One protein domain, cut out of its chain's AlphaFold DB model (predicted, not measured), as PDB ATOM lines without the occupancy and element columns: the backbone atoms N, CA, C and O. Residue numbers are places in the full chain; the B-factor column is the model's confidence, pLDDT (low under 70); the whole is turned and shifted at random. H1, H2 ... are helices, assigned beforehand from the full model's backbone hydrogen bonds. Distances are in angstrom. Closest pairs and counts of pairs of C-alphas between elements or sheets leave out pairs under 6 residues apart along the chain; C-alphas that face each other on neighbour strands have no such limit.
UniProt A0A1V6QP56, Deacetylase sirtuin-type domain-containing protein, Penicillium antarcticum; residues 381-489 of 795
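AT A GLANCE: This is residues 381 to 489 of the 795 residues of the protein "Deacetylase sirtuin-type domain-containing protein" of Penicillium antarcticum (UniProt A0A1V6QP56). Three helices, H1, H2 and H3, lie side by side in an up-and-down bundle, each running against the one before it; the shorter H4 packs steeply on residues 396 to 405 of H1 and reaches H3 with its residues 487 to 488 alone. The 109 printed residues, with four named helices, are all helix by class. The whole is a rod of 54 by 24 by 19 A, only just compact, close to loose, with a radius of gyration of the C-alphas of 15.4 A.

IN THESE COORDINATES: H1, residues 382 to 405, begins at C-alpha 382 (280.230, 165.179, 192.255) and spans 34.2 A. H2 is residues 412 to 427, 24.0 A; H3 residues 436 to 458, 31.5 A. H4, residues 476 to 488, 18.3 A, ends at C-alpha 488 (296.921, 179.708, 178.505).

HOW THE PARTS SIT: H1 and H2, a helical hairpin, touch at a shallow tilt of 14 degrees; their closest C-alphas, of Gln 395 and Met 420, are 6.1 A apart. H2 and H3, also a hairpin, touch at 15 degrees, closest at Arg 413 and Leu 456, 5.9 A between C-alphas. H4 touches residues 396 to 405 of H1 at a steep tilt of 66 degrees, closest at the C-alphas of Ala 404 and Leu 480, 5.4 A. H2 and H4 are apart. O i to N i+4 pairs are all within hydrogen-bond range in H3 and H4, 18 of 20 in H1, 7 of 12 in H2.

THE WHOLE: The printed part has no cut. The link from H3 to H4 is long, 17 residues. Residues 429 to 434 stand free. pLDDT is under 70 in residues 381 to 389 and 427 to 436.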
ATOM      1  N   MET A 381     276.357 166.732 190.735       43.34
ATOM      2  CA  MET A 381     277.621 167.450 190.549       43.34
ATOM      3  C   MET A 381     278.881 166.591 190.776       43.34
ATOM      4  O   MET A 381     279.842 166.744 190.027       43.34
ATOM      5  N   ASN A 382     278.933 165.691 191.768       39.16
ATOM      6  CA  ASN A 382     280.230 165.179 192.255       39.16
ATOM      7  C   ASN A 382     280.917 164.113 191.377       39.16
ATOM      8  O   ASN A 382     282.115 164.233 191.122       39.16
ATOM      9  N   GLU A 383     280.210 163.096 190.880       44.53
ATOM     10  CA  GLU A 383     280.831 162.088 189.991       44.53
ATOM     11  C   GLU A 383     281.051 162.637 188.575       44.53
ATOM     12  O   GLU A 383     282.058 162.366 187.920       44.53
ATOM     13  N   TYR A 384     280.132 163.491 188.132       52.53
ATOM     14  CA  TYR A 384     280.145 164.091 186.810       52.53
ATOM     15  C   TYR A 384     281.246 165.153 186.655       52.53
ATOM     16  O   TYR A 384     282.032 165.084 185.706       52.53
ATOM     17  N   HIS A 385     281.383 166.099 187.596       54.06
ATOM     18  CA  HIS A 385     282.435 167.118 187.508       54.06
ATOM     19  C   HIS A 385     283.842 166.533 187.638       54.06
ATOM     20  O   HIS A 385     284.758 167.076 187.025       54.06
ATOM     21  N   ALA A 386     284.027 165.420 188.353       55.44
ATOM     22  CA  ALA A 386     285.315 164.728 188.399       55.44
ATOM     23  C   ALA A 386     285.728 164.200 187.009       55.44
ATOM     24  O   ALA A 386     286.870 164.402 186.586       55.44
ATOM     25  N   GLY A 387     284.786 163.608 186.261       63.62
ATOM     26  CA  GLY A 387     284.995 163.198 184.869       63.62
ATOM     27  C   GLY A 387     285.298 164.380 183.940       63.62
ATOM     28  O   GLY A 387     286.256 164.333 183.167       63.62
ATOM     29  N   GLN A 388     284.551 165.481 184.074       64.94
ATOM     30  CA  GLN A 388     284.778 166.701 183.290       64.94
ATOM     31  C   GLN A 388     286.134 167.357 183.571       64.94
ATOM     32  O   GLN A 388     286.796 167.840 182.650       64.94
ATOM     33  N   LEU A 389     286.575 167.360 184.833       65.94
ATOM     34  CA  LEU A 389     287.891 167.874 185.211       65.94
ATOM     35  C   LEU A 389     289.001 167.056 184.542       65.94
ATOM     36  O   LEU A 389     289.975 167.624 184.047       65.94
ATOM     37  N   GLY A 390     288.829 165.730 184.484       71.06
ATOM     38  CA  GLY A 390     289.728 164.820 183.778       71.06
ATOM     39  C   GLY A 390     289.804 165.120 182.280       71.06
ATOM     40  O   GLY A 390     290.900 165.233 181.731       71.06
ATOM     41  N   LEU A 391     288.657 165.330 181.627       71.25
ATOM     42  CA  LEU A 391     288.587 165.708 180.212       71.25
ATOM     43  C   LEU A 391     289.248 167.066 179.937       71.25
ATOM     44  O   LEU A 391     290.052 167.183 179.012       71.25
ATOM     45  N   CYS A 392     289.002 168.072 180.783       71.50
ATOM     46  CA  CYS A 392     289.662 169.377 180.694       71.50
ATOM     47  C   CYS A 392     291.183 169.268 180.860       71.50
ATOM     48  O   CYS A 392     291.939 169.888 180.107       71.50
ATOM     49  N   ALA A 393     291.645 168.456 181.814       78.62
ATOM     50  CA  ALA A 393     293.067 168.213 182.020       78.62
ATOM     51  C   ALA A 393     293.702 167.536 180.796       78.62
ATOM     52  O   ALA A 393     294.763 167.968 180.348       78.62
ATOM     53  N   LEU A 394     293.045 166.533 180.207       80.25
ATOM     54  CA  LEU A 394     293.512 165.877 178.981       80.25
ATOM     55  C   LEU A 394     293.583 166.852 177.798       80.25
ATOM     56  O   LEU A 394     294.595 166.878 177.091       80.25
ATOM     57  N   GLN A 395     292.559 167.693 177.630       80.88
ATOM     58  CA  GLN A 395     292.491 168.699 176.568       80.88
ATOM     59  C   GLN A 395     293.625 169.725 176.648       80.88
ATOM     60  O   GLN A 395     294.087 170.223 175.621       80.88
ATOM     61  N   LEU A 396     294.097 170.035 177.856       82.19
ATOM     62  CA  LEU A 396     295.230 170.929 178.067       82.19
ATOM     63  C   LEU A 396     296.570 170.193 177.929       82.19
ATOM     64  O   LEU A 396     297.490 170.682 177.272       82.19
ATOM     65  N   LEU A 397     296.700 169.014 178.541       85.19
ATOM     66  CA  LEU A 397     297.969 168.298 178.648       85.19
ATOM     67  C   LEU A 397     298.425 167.713 177.313       85.19
ATOM     68  O   LEU A 397     299.601 167.846 176.982       85.19
ATOM     69  N   ILE A 398     297.529 167.109 176.525       87.38
ATOM     70  CA  ILE A 398     297.908 166.450 175.265       87.38
ATOM     71  C   ILE A 398     298.547 167.451 174.284       87.38
ATOM     72  O   ILE A 398     299.683 167.207 173.857       87.38
ATOM     73  N   PRO A 399     297.922 168.601 173.953       88.38
ATOM     74  CA  PRO A 399     298.537 169.554 173.036       88.38
ATOM     75  C   PRO A 399     299.811 170.177 173.610       88.38
ATOM     76  O   PRO A 399     300.771 170.387 172.872       88.38
ATOM     77  N   THR A 400     299.860 170.409 174.925       88.44
ATOM     78  CA  THR A 400     301.048 170.943 175.603       88.44
ATOM     79  C   THR A 400     302.233 169.980 175.501       88.44
ATOM     80  O   THR A 400     303.341 170.386 175.141       88.44
ATOM     81  N   ILE A 401     302.015 168.693 175.785       88.75
ATOM     82  CA  ILE A 401     303.046 167.655 175.687       88.75
ATOM     83  C   ILE A 401     303.543 167.567 174.246       88.75
ATOM     84  O   ILE A 401     304.755 167.563 174.025       88.75
ATOM     85  N   LEU A 402     302.642 167.558 173.262       89.50
ATOM     86  CA  LEU A 402     303.014 167.543 171.846       89.50
ATOM     87  C   LEU A 402     303.844 168.774 171.469       89.50
ATOM     88  O   LEU A 402     304.871 168.631 170.802       89.50
ATOM     89  N   LEU A 403     303.468 169.962 171.943       88.12
ATOM     90  CA  LEU A 403     304.207 171.201 171.703       88.12
ATOM     91  C   LEU A 403     305.623 171.156 172.300       88.12
ATOM     92  O   LEU A 403     306.586 171.574 171.655       88.12
ATOM     93  N   ALA A 404     305.766 170.608 173.511       87.06
ATOM     94  CA  ALA A 404     307.040 170.517 174.219       87.06
ATOM     95  C   ALA A 404     307.966 169.402 173.691       87.06
ATOM     96  O   ALA A 404     309.186 169.479 173.893       87.06
ATOM     97  N   SER A 405     307.420 168.377 173.024       86.19
ATOM     98  CA  SER A 405     308.142 167.147 172.652       86.19
ATOM     99  C   SER A 405     308.387 166.952 171.152       86.19
ATOM    100  O   SER A 405     309.340 166.263 170.798       86.19
ATOM    101  N   THR A 406     307.597 167.563 170.267       88.31
ATOM    102  CA  THR A 406     307.661 167.300 168.814       88.31
ATOM    103  C   THR A 406     308.263 168.466 168.023       88.31
ATOM    104  O   THR A 406     308.256 169.607 168.488       88.31
ATOM    105  N   THR A 407     308.760 168.204 166.810       86.88
ATOM    106  CA  THR A 407     309.238 169.210 165.838       86.88
ATOM    107  C   THR A 407     308.103 169.771 164.975       86.88
ATOM    108  O   THR A 407     307.044 169.146 164.843       86.88
ATOM    109  N   LYS A 408     308.322 170.949 164.364       84.50
ATOM    110  CA  LYS A 408     307.430 171.521 163.336       84.50
ATOM    111  C   LYS A 408     307.191 170.472 162.231       84.50
ATOM    112  O   LYS A 408     308.146 169.925 161.690       84.50
ATOM    113  N   GLY A 409     305.925 170.159 161.937       77.19
ATOM    114  CA  GLY A 409     305.532 169.207 160.882       77.19
ATOM    115  C   GLY A 409     305.300 167.748 161.309       77.19
ATOM    116  O   GLY A 409     304.924 166.934 160.471       77.19
ATOM    117  N   SER A 410     305.470 167.392 162.589       87.56
ATOM    118  CA  SER A 410     305.170 166.032 163.068       87.56
ATOM    119  C   SER A 410     303.694 165.645 162.866       87.56
ATOM    120  O   SER A 410     302.798 166.381 163.282       87.56
ATOM    121  N   ILE A 411     303.440 164.450 162.314       85.06
ATOM    122  CA  ILE A 411     302.086 163.893 162.102       85.06
ATOM    123  C   ILE A 411     301.298 163.796 163.420       85.06
ATOM    124  O   ILE A 411     300.090 164.028 163.441       85.06
ATOM    125  N   LEU A 412     301.981 163.545 164.543       84.75
ATOM    126  CA  LEU A 412     301.357 163.450 165.869       84.75
ATOM    127  C   LEU A 412     300.610 164.732 166.270       84.75
ATOM    128  O   LEU A 412     299.629 164.669 167.006       84.75
ATOM    129  N   ARG A 413     301.030 165.894 165.753       88.12
ATOM    130  CA  ARG A 413     300.356 167.178 165.998       88.12
ATOM    131  C   ARG A 413     298.970 167.245 165.357       88.12
ATOM    132  O   ARG A 413     298.084 167.879 165.917       88.12
ATOM    133  N   TYR A 414     298.776 166.576 164.221       84.00
ATOM    134  CA  TYR A 414     297.493 166.530 163.516       84.00
ATOM    135  C   TYR A 414     296.500 165.592 164.215       84.00
ATOM    136  O   TYR A 414     295.311 165.895 164.282       84.00
ATOM    137  N   LEU A 415     296.987 164.501 164.818       82.31
ATOM    138  CA  LEU A 415     296.163 163.541 165.570       82.31
ATOM    139  C   LEU A 415     295.576 164.117 166.869       82.31
ATOM    140  O   LEU A 415     294.583 163.597 167.379       82.31
ATOM    141  N   ALA A 416     296.141 165.213 167.379       81.44
ATOM    142  CA  ALA A 416     295.592 165.920 168.532       81.44
ATOM    143  C   ALA A 416     294.194 166.494 168.253       81.44
ATOM    144  O   ALA A 416     293.384 166.578 169.168       81.44
ATOM    145  N   ILE A 417     293.894 166.867 167.002       75.69
ATOM    146  CA  ILE A 417     292.646 167.560 166.646       75.69
ATOM    147  C   ILE A 417     291.424 166.637 166.748       75.69
ATOM    148  O   ILE A 417     290.496 167.004 167.468       75.69
ATOM    149  N   PRO A 418     291.403 165.434 166.137       77.94
ATOM    150  CA  PRO A 418     290.307 164.489 166.343       77.94
ATOM    151  C   PRO A 418     290.089 164.149 167.819       77.94
ATOM    152  O   PRO A 418     288.952 164.142 168.272       77.94
ATOM    153  N   CYS A 419     291.163 163.946 168.592       75.88
ATOM    154  CA  CYS A 419     291.057 163.671 170.029       75.88
ATOM    155  C   CYS A 419     290.402 164.838 170.776       75.88
ATOM    156  O   CYS A 419     289.486 164.639 171.566       75.88
ATOM    157  N   MET A 420     290.831 166.062 170.473       80.44
ATOM    158  CA  MET A 420     290.286 167.272 171.069       80.44
ATOM    159  C   MET A 420     288.809 167.513 170.715       80.44
ATOM    160  O   MET A 420     288.052 168.001 171.553       80.44
ATOM    161  N   ILE A 421     288.397 167.171 169.490       77.81
ATOM    162  CA  ILE A 421     287.000 167.252 169.039       77.81
ATOM    163  C   ILE A 421     286.151 166.170 169.713       77.81
ATOM    164  O   ILE A 421     285.035 166.455 170.134       77.81
ATOM    165  N   LEU A 422     286.676 164.950 169.858       78.38
ATOM    166  CA  LEU A 422     285.991 163.861 170.558       78.38
ATOM    167  C   LEU A 422     285.725 164.214 172.025       78.38
ATOM    168  O   LEU A 422     284.621 163.976 172.506       78.38
ATOM    169  N   VAL A 423     286.702 164.824 172.704       75.69
ATOM    170  CA  VAL A 423     286.541 165.325 174.077       75.69
ATOM    171  C   VAL A 423     285.457 166.401 174.138       75.69
ATOM    172  O   VAL A 423     284.555 166.297 174.962       75.69
ATOM    173  N   LEU A 424     285.477 167.387 173.231       77.25
ATOM    174  CA  LEU A 424     284.430 168.414 173.180       77.25
ATOM    175  C   LEU A 424     283.042 167.794 172.945       77.25
ATOM    176  O   LEU A 424     282.089 168.183 173.607       77.25
ATOM    177  N   ASN A 425     282.927 166.804 172.055       79.38
ATOM    178  CA  ASN A 425     281.655 166.155 171.723       79.38
ATOM    179  C   ASN A 425     280.984 165.476 172.928       79.38
ATOM    180  O   ASN A 425     279.760 165.461 173.010       79.38
ATOM    181  N   GLN A 426     281.760 164.966 173.891       71.88
ATOM    182  CA  GLN A 426     281.208 164.387 175.125       71.88
ATOM    183  C   GLN A 426     280.488 165.429 176.002       71.88
ATOM    184  O   GLN A 426     279.570 165.088 176.755       71.88
ATOM    185  N   ASP A 427     280.857 166.703 175.867       69.69
ATOM    186  CA  ASP A 427     280.323 167.811 176.656       69.69
ATOM    187  C   ASP A 427     279.315 168.691 175.891       69.69
ATOM    188  O   ASP A 427     278.759 169.614 176.478       69.69
ATOM    189  N   LEU A 428     279.029 168.397 174.612       69.88
ATOM    190  CA  LEU A 428     278.076 169.159 173.781       69.88
ATOM    191  C   LEU A 428     276.605 168.735 173.935       69.88
ATOM    192  O   LEU A 428     275.716 169.430 173.442       69.88
ATOM    193  N   HIS A 429     276.318 167.604 174.579       62.97
ATOM    194  CA  HIS A 429     274.939 167.140 174.752       62.97
ATOM    195  C   HIS A 429     274.203 167.964 175.828       62.97
ATOM    196  O   HIS A 429     274.716 168.042 176.947       62.97
ATOM    197  N   PRO A 430     273.009 168.534 175.536       56.00
ATOM    198  CA  PRO A 430     272.207 169.270 176.514       56.00
ATOM    199  C   PRO A 430     271.904 168.404 177.736       56.00
ATOM    200  O   PRO A 430     271.497 167.248 177.590       56.00
ATOM    201  N   LYS A 431     272.099 168.957 178.936       56.72
ATOM    202  CA  LYS A 431     271.949 168.223 180.202       56.72
ATOM    203  C   LYS A 431     270.795 168.808 181.010       56.72
ATOM    204  O   LYS A 431     270.586 170.017 180.945       56.72
ATOM    205  N   PRO A 432     270.051 167.990 181.772       44.00
ATOM    206  CA  PRO A 432     269.084 168.523 182.721       44.00
ATOM    207  C   PRO A 432     269.841 169.353 183.771       44.00
ATOM    208  O   PRO A 432     270.718 168.828 184.454       44.00
ATOM    209  N   ASN A 433     269.523 170.648 183.866       50.16
ATOM    210  CA  ASN A 433     270.098 171.632 184.801       50.16
ATOM    211  C   ASN A 433     271.597 171.951 184.584       50.16
ATOM    212  O   ASN A 433     272.435 171.615 185.429       50.16
ATOM    213  N   PRO A 434     271.971 172.618 183.475       59.84
ATOM    214  CA  PRO A 434     273.355 173.004 183.230       59.84
ATOM    215  C   PRO A 434     273.842 173.983 184.305       59.84
ATOM    216  O   PRO A 434     273.228 175.016 184.563       59.84
ATOM    217  N   THR A 435     274.973 173.670 184.942       67.69
ATOM    218  CA  THR A 435     275.598 174.600 185.886       67.69
ATOM    219  C   THR A 435     276.430 175.644 185.132       67.69
ATOM    220  O   THR A 435     277.008 175.344 184.082       67.69
ATOM    221  N   PRO A 436     276.607 176.856 185.678       69.19
ATOM    222  CA  PRO A 436     277.469 177.878 185.065       69.19
ATOM    223  C   PRO A 436     278.915 177.403 184.948       69.19
ATOM    224  O   PRO A 436     279.647 177.752 184.025       69.19
ATOM    225  N   LEU A 437     279.326 176.562 185.898       72.50
ATOM    226  CA  LEU A 437     280.618 175.902 185.897       72.50
ATOM    227  C   LEU A 437     280.782 175.001 184.661       72.50
ATOM    228  O   LEU A 437     281.823 175.049 184.011       72.50
ATOM    229  N   HIS A 438     279.744 174.245 184.295       74.94
ATOM    230  CA  HIS A 438     279.736 173.410 183.096       74.94
ATOM    231  C   HIS A 438     279.880 174.236 181.806       74.94
ATOM    232  O   HIS A 438     280.748 173.939 180.985       74.94
ATOM    233  N   GLN A 439     279.107 175.316 181.651       77.75
ATOM    234  CA  GLN A 439     279.226 176.212 180.489       77.75
ATOM    235  C   GLN A 439     280.619 176.859 180.406       77.75
ATOM    236  O   GLN A 439     281.225 176.901 179.334       77.75
ATOM    237  N   ASN A 440     281.173 177.299 181.541       79.00
ATOM    238  CA  ASN A 440     282.534 177.834 181.601       79.00
ATOM    239  C   ASN A 440     283.586 176.793 181.182       79.00
ATOM    240  O   ASN A 440     284.524 177.139 180.462       79.00
ATOM    241  N   PHE A 441     283.423 175.521 181.570       79.81
ATOM    242  CA  PHE A 441     284.308 174.442 181.122       79.81
ATOM    243  C   PHE A 441     284.245 174.240 179.609       79.81
ATOM    244  O   PHE A 441     285.292 174.213 178.964       79.81
ATOM    245  N   VAL A 442     283.050 174.178 179.017       82.44
ATOM    246  CA  VAL A 442     282.899 174.051 177.556       82.44
ATOM    247  C   VAL A 442     283.542 175.235 176.828       82.44
ATOM    248  O   VAL A 442     284.275 175.045 175.853       82.44
ATOM    249  N   GLY A 443     283.353 176.455 177.338       85.06
ATOM    250  CA  GLY A 443     284.013 177.647 176.805       85.06
ATOM    251  C   GLY A 443     285.540 177.546 176.867       85.06
ATOM    252  O   GLY A 443     286.228 177.828 175.883       85.06
ATOM    253  N   PHE A 444     286.084 177.078 177.992       82.62
ATOM    254  CA  PHE A 444     287.517 176.845 178.158       82.62
ATOM    255  C   PHE A 444     288.061 175.774 177.198       82.62
ATOM    256  O   PHE A 444     289.114 175.980 176.584       82.62
ATOM    257  N   LEU A 445     287.344 174.659 177.019       83.94
ATOM    258  CA  LEU A 445     287.705 173.601 176.070       83.94
ATOM    259  C   LEU A 445     287.781 174.155 174.643       83.94
ATOM    260  O   LEU A 445     288.774 173.931 173.951       83.94
ATOM    261  N   PHE A 446     286.789 174.943 174.224       86.12
ATOM    262  CA  PHE A 446     286.759 175.558 172.897       86.12
ATOM    263  C   PHE A 446     287.958 176.493 172.662       86.12
ATOM    264  O   PHE A 446     288.637 176.412 171.635       86.12
ATOM    265  N   ILE A 447     288.282 177.349 173.638       84.50
ATOM    266  CA  ILE A 447     289.443 178.254 173.565       84.50
ATOM    267  C   ILE A 447     290.761 177.468 173.530       84.50
ATOM    268  O   ILE A 447     291.684 177.832 172.791       84.50
ATOM    269  N   SER A 448     290.843 176.378 174.293       84.25
ATOM    270  CA  SER A 448     292.010 175.494 174.328       84.25
ATOM    271  C   SER A 448     292.247 174.824 172.975       84.25
ATOM    272  O   SER A 448     293.383 174.803 172.508       84.25
ATOM    273  N   ILE A 449     291.185 174.377 172.291       86.56
ATOM    274  CA  ILE A 449     291.261 173.805 170.933       86.56
ATOM    275  C   ILE A 449     291.836 174.817 169.950       86.56
ATOM    276  O   ILE A 449     292.738 174.494 169.175       86.56
ATOM    277  N   LEU A 450     291.342 176.054 169.977       85.94
ATOM    278  CA  LEU A 450     291.809 177.096 169.064       85.94
ATOM    279  C   LEU A 450     293.265 177.480 169.328       85.94
ATOM    280  O   LEU A 450     294.046 177.646 168.391       85.94
ATOM    281  N   SER A 451     293.648 177.573 170.600       86.00
ATOM    282  CA  SER A 451     295.026 177.867 171.003       86.00
ATOM    283  C   SER A 451     295.970 176.725 170.616       86.00
ATOM    284  O   SER A 451     297.029 176.971 170.037       86.00
ATOM    285  N   ALA A 452     295.560 175.474 170.841       87.69
ATOM    286  CA  ALA A 452     296.289 174.286 170.414       87.69
ATOM    287  C   ALA A 452     296.445 174.238 168.888       87.69
ATOM    288  O   ALA A 452     297.555 174.082 168.392       87.69
ATOM    289  N   THR A 453     295.365 174.458 168.137       87.25
ATOM    290  CA  THR A 453     295.380 174.501 166.665       87.25
ATOM    291  C   THR A 453     296.342 175.572 166.158       87.25
ATOM    292  O   THR A 453     297.145 175.323 165.254       87.25
ATOM    293  N   ASN A 454     296.324 176.750 166.784       87.62
ATOM    294  CA  ASN A 454     297.234 177.830 166.441       87.62
ATOM    295  C   ASN A 454     298.704 177.429 166.642       87.62
ATOM    296  O   ASN A 454     299.501 177.594 165.727       87.62
ATOM    297  N   PHE A 455     299.085 176.896 167.806       87.75
ATOM    298  CA  PHE A 455     300.499 176.633 168.113       87.75
ATOM    299  C   PHE A 455     301.025 175.277 167.647       87.75
ATOM    300  O   PHE A 455     302.243 175.105 167.561       87.75
ATOM    301  N   LEU A 456     300.151 174.322 167.339       88.56
ATOM    302  CA  LEU A 456     300.546 173.037 166.770       88.56
ATOM    303  C   LEU A 456     300.629 173.089 165.246       88.56
ATOM    304  O   LEU A 456     301.563 172.495 164.702       88.56
ATOM    305  N   LEU A 457     299.694 173.786 164.585       85.94
ATOM    306  CA  LEU A 457     299.489 173.690 163.135       85.94
ATOM    307  C   LEU A 457     299.663 175.021 162.397       85.94
ATOM    308  O   LEU A 457     300.445 175.081 161.457       85.94
ATOM    309  N   VAL A 458     298.955 176.080 162.806       85.25
ATOM    310  CA  VAL A 458     298.873 177.323 162.009       85.25
ATOM    311  C   VAL A 458     300.145 178.167 162.116       85.25
ATOM    312  O   VAL A 458     300.736 178.565 161.122       85.25
ATOM    313  N   ASN A 459     300.582 178.437 163.343       84.00
ATOM    314  CA  ASN A 459     301.810 179.154 163.676       84.00
ATOM    315  C   ASN A 459     302.670 178.247 164.569       84.00
ATOM    316  O   ASN A 459     302.810 178.520 165.772       84.00
ATOM    317  N   PRO A 460     303.196 177.139 164.015       81.75
ATOM    318  CA  PRO A 460     303.706 176.043 164.812       81.75
ATOM    319  C   PRO A 460     304.926 176.485 165.624       81.75
ATOM    320  O   PRO A 460     305.904 176.982 165.066       81.75
ATOM    321  N   LYS A 461     304.881 176.276 166.943       80.56
ATOM    322  CA  LYS A 461     306.084 176.287 167.789       80.56
ATOM    323  C   LYS A 461     306.585 174.862 167.997       80.56
ATOM    324  O   LYS A 461     305.836 173.905 167.812       80.56
ATOM    325  N   ASP A 462     307.836 174.679 168.372       78.50
ATOM    326  CA  ASP A 462     308.395 173.386 168.738       78.50
ATOM    327  C   ASP A 462     309.343 173.461 169.933       78.50
ATOM    328  O   ASP A 462     309.610 174.518 170.502       78.50
ATOM    329  N   SER A 463     309.855 172.294 170.321       71.81
ATOM    330  CA  SER A 463     310.747 172.160 171.467       71.81
ATOM    331  C   SER A 463     312.025 173.008 171.409       71.81
ATOM    332  O   SER A 463     312.633 173.219 172.457       71.81
ATOM    333  N   SER A 464     312.456 173.445 170.223       76.25
ATOM    334  CA  SER A 464     313.619 174.317 170.023       76.25
ATOM    335  C   SER A 464     313.290 175.801 170.194       76.25
ATOM    336  O   SER A 464     314.193 176.583 170.458       76.25
ATOM    337  N   ASP A 465     312.009 176.187 170.158       80.38
ATOM    338  CA  ASP A 465     311.577 177.563 170.434       80.38
ATOM    339  C   ASP A 465     311.587 177.897 171.949       80.38
ATOM    340  O   ASP A 465     311.350 179.042 172.337       80.38
ATOM    341  N   PHE A 466     311.853 176.911 172.820       83.31
ATOM    342  CA  PHE A 466     311.885 177.051 174.283       83.31
ATOM    343  C   PHE A 466     313.318 176.921 174.828       83.31
ATOM    344  O   PHE A 466     313.738 175.857 175.301       83.31
ATOM    345  N   VAL A 467     314.064 178.025 174.774       81.44
ATOM    346  CA  VAL A 467     315.478 178.114 175.178       81.44
ATOM    347  C   VAL A 467     315.684 178.962 176.437       81.44
ATOM    348  O   VAL A 467     314.850 179.798 176.787       81.44
ATOM    349  N   ASN A 468     316.781 178.712 177.146       78.00
ATOM    350  CA  ASN A 468     317.300 179.551 178.223       78.00
ATOM    351  C   ASN A 468     317.875 180.863 177.658       78.00
ATOM    352  O   ASN A 468     318.035 181.014 176.447       78.00
ATOM    353  N   ALA A 469     318.205 181.815 178.536       75.00
ATOM    354  CA  ALA A 469     318.759 183.116 178.139       75.00
ATOM    355  C   ALA A 469     320.099 183.015 177.381       75.00
ATOM    356  O   ALA A 469     320.433 183.903 176.606       75.00
ATOM    357  N   ASP A 470     320.837 181.923 177.577       77.94
ATOM    358  CA  ASP A 470     322.086 181.589 176.885       77.94
ATOM    359  C   ASP A 470     321.873 180.842 175.548       77.94
ATOM    360  O   ASP A 470     322.835 180.440 174.899       77.94
ATOM    361  N   GLY A 471     320.617 180.634 175.130       75.62
ATOM    362  CA  GLY A 471     320.256 179.916 173.906       75.62
ATOM    363  C   GLY A 471     320.225 178.389 174.038       75.62
ATOM    364  O   GLY A 471     319.882 177.705 173.073       75.62
ATOM    365  N   THR A 472     320.530 177.824 175.213       81.75
ATOM    366  CA  THR A 472     320.476 176.369 175.433       81.75
ATOM    367  C   THR A 472     319.039 175.863 175.566       81.75
ATOM    368  O   THR A 472     318.144 176.561 176.041       81.75
ATOM    369  N   LYS A 473     318.777 174.618 175.152       77.75
ATOM    370  CA  LYS A 473     317.432 174.030 175.212       77.75
ATOM    371  C   LYS A 473     316.994 173.808 176.663       77.75
ATOM    372  O   LYS A 473     317.694 173.150 177.429       77.75
ATOM    373  N   LYS A 474     315.794 174.278 177.026       84.44
ATOM    374  CA  LYS A 474     315.228 174.044 178.364       84.44
ATOM    375  C   LYS A 474     315.011 172.545 178.634       84.44
ATOM    376  O   LYS A 474     314.650 171.767 177.740       84.44
ATOM    377  N   GLY A 475     315.157 172.142 179.901       86.12
ATOM    378  CA  GLY A 475     314.773 170.806 180.375       86.12
ATOM    379  C   GLY A 475     313.299 170.494 180.078       86.12
ATOM    380  O   GLY A 475     312.502 171.401 179.851       86.12
ATOM    381  N   PHE A 476     312.916 169.213 180.046       86.19
ATOM    382  CA  PHE A 476     311.564 168.805 179.623       86.19
ATOM    383  C   PHE A 476     310.445 169.483 180.433       86.19
ATOM    384  O   PHE A 476     309.553 170.079 179.839       86.19
ATOM    385  N   PHE A 477     310.531 169.476 181.766       86.25
ATOM    386  CA  PHE A 477     309.525 170.110 182.626       86.25
ATOM    387  C   PHE A 477     309.461 171.633 182.457       86.25
ATOM    388  O   PHE A 477     308.376 172.206 182.446       86.25
ATOM    389  N   ALA A 478     310.603 172.288 182.235       85.44
ATOM    390  CA  ALA A 478     310.644 173.720 181.948       85.44
ATOM    391  C   ALA A 478     310.022 174.046 180.576       85.44
ATOM    392  O   ALA A 478     309.298 175.028 180.449       85.44
ATOM    393  N   ARG A 479     310.235 173.201 179.555       88.12
ATOM    394  CA  ARG A 479     309.541 173.323 178.259       88.12
ATOM    395  C   ARG A 479     308.041 173.096 178.387       88.12
ATOM    396  O   ARG A 479     307.275 173.819 177.765       88.12
ATOM    397  N   LEU A 480     307.631 172.113 179.187       87.19
ATOM    398  CA  LEU A 480     306.223 171.828 179.440       87.19
ATOM    399  C   LEU A 480     305.538 173.028 180.104       87.19
ATOM    400  O   LEU A 480     304.491 173.458 179.637       87.19
ATOM    401  N   TYR A 481     306.166 173.628 181.116       85.50
ATOM    402  CA  TYR A 481     305.669 174.846 181.760       85.50
ATOM    403  C   TYR A 481     305.512 176.015 180.771       85.50
ATOM    404  O   TYR A 481     304.453 176.639 180.713       85.50
ATOM    405  N   GLU A 482     306.522 176.279 179.937       84.75
ATOM    406  CA  GLU A 482     306.437 177.330 178.910       84.75
ATOM    407  C   GLU A 482     305.368 177.037 177.850       84.75
ATOM    408  O   GLU A 482     304.686 177.951 177.386       84.75
ATOM    409  N   ALA A 483     305.181 175.769 177.477       87.75
ATOM    410  CA  ALA A 483     304.117 175.357 176.570       87.75
ATOM    411  C   ALA A 483     302.724 175.615 177.175       87.75
ATOM    412  O   ALA A 483     301.873 176.175 176.483       87.75
ATOM    413  N   ILE A 484     302.519 175.313 178.468       86.50
ATOM    414  CA  ILE A 484     301.269 175.624 179.188       86.50
ATOM    415  C   ILE A 484     301.042 177.134 179.183       86.50
ATOM    416  O   ILE A 484     299.959 177.592 178.820       86.50
ATOM    417  N   ARG A 485     302.068 177.927 179.521       83.69
ATOM    418  CA  ARG A 485     301.969 179.394 179.515       83.69
ATOM    419  C   ARG A 485     301.597 179.934 178.142       83.69
ATOM    420  O   ARG A 485     300.718 180.779 178.055       83.69
ATOM    421  N   VAL A 486     302.208 179.439 177.066       82.75
ATOM    422  CA  VAL A 486     301.882 179.874 175.697       82.75
ATOM    423  C   VAL A 486     300.444 179.520 175.307       82.75
ATOM    424  O   VAL A 486     299.806 180.312 174.618       82.75
ATOM    425  N   MET A 487     299.929 178.367 175.738       82.31
ATOM    426  CA  MET A 487     298.546 177.963 175.463       82.31
ATOM    427  C   MET A 487     297.516 178.727 176.305       82.31
ATOM    428  O   MET A 487     296.435 179.018 175.802       82.31
ATOM    429  N   MET A 488     297.849 179.081 177.551       79.62
ATOM    430  CA  MET A 488     296.921 179.708 178.505       79.62
ATOM    431  C   MET A 488     296.960 181.247 178.482       79.62
ATOM    432  O   MET A 488     295.936 181.897 178.687       79.62
ATOM    433  N   LEU A 489     298.114 181.865 178.202       80.19
ATOM    434  CA  LEU A 489     298.278 183.325 178.138       80.19
ATOM    435  C   LEU A 489     297.860 183.874 176.770       80.19
ATOM    436  O   LEU A 489     298.679 184.367 175.992       80.19
TER     437      LEU A 489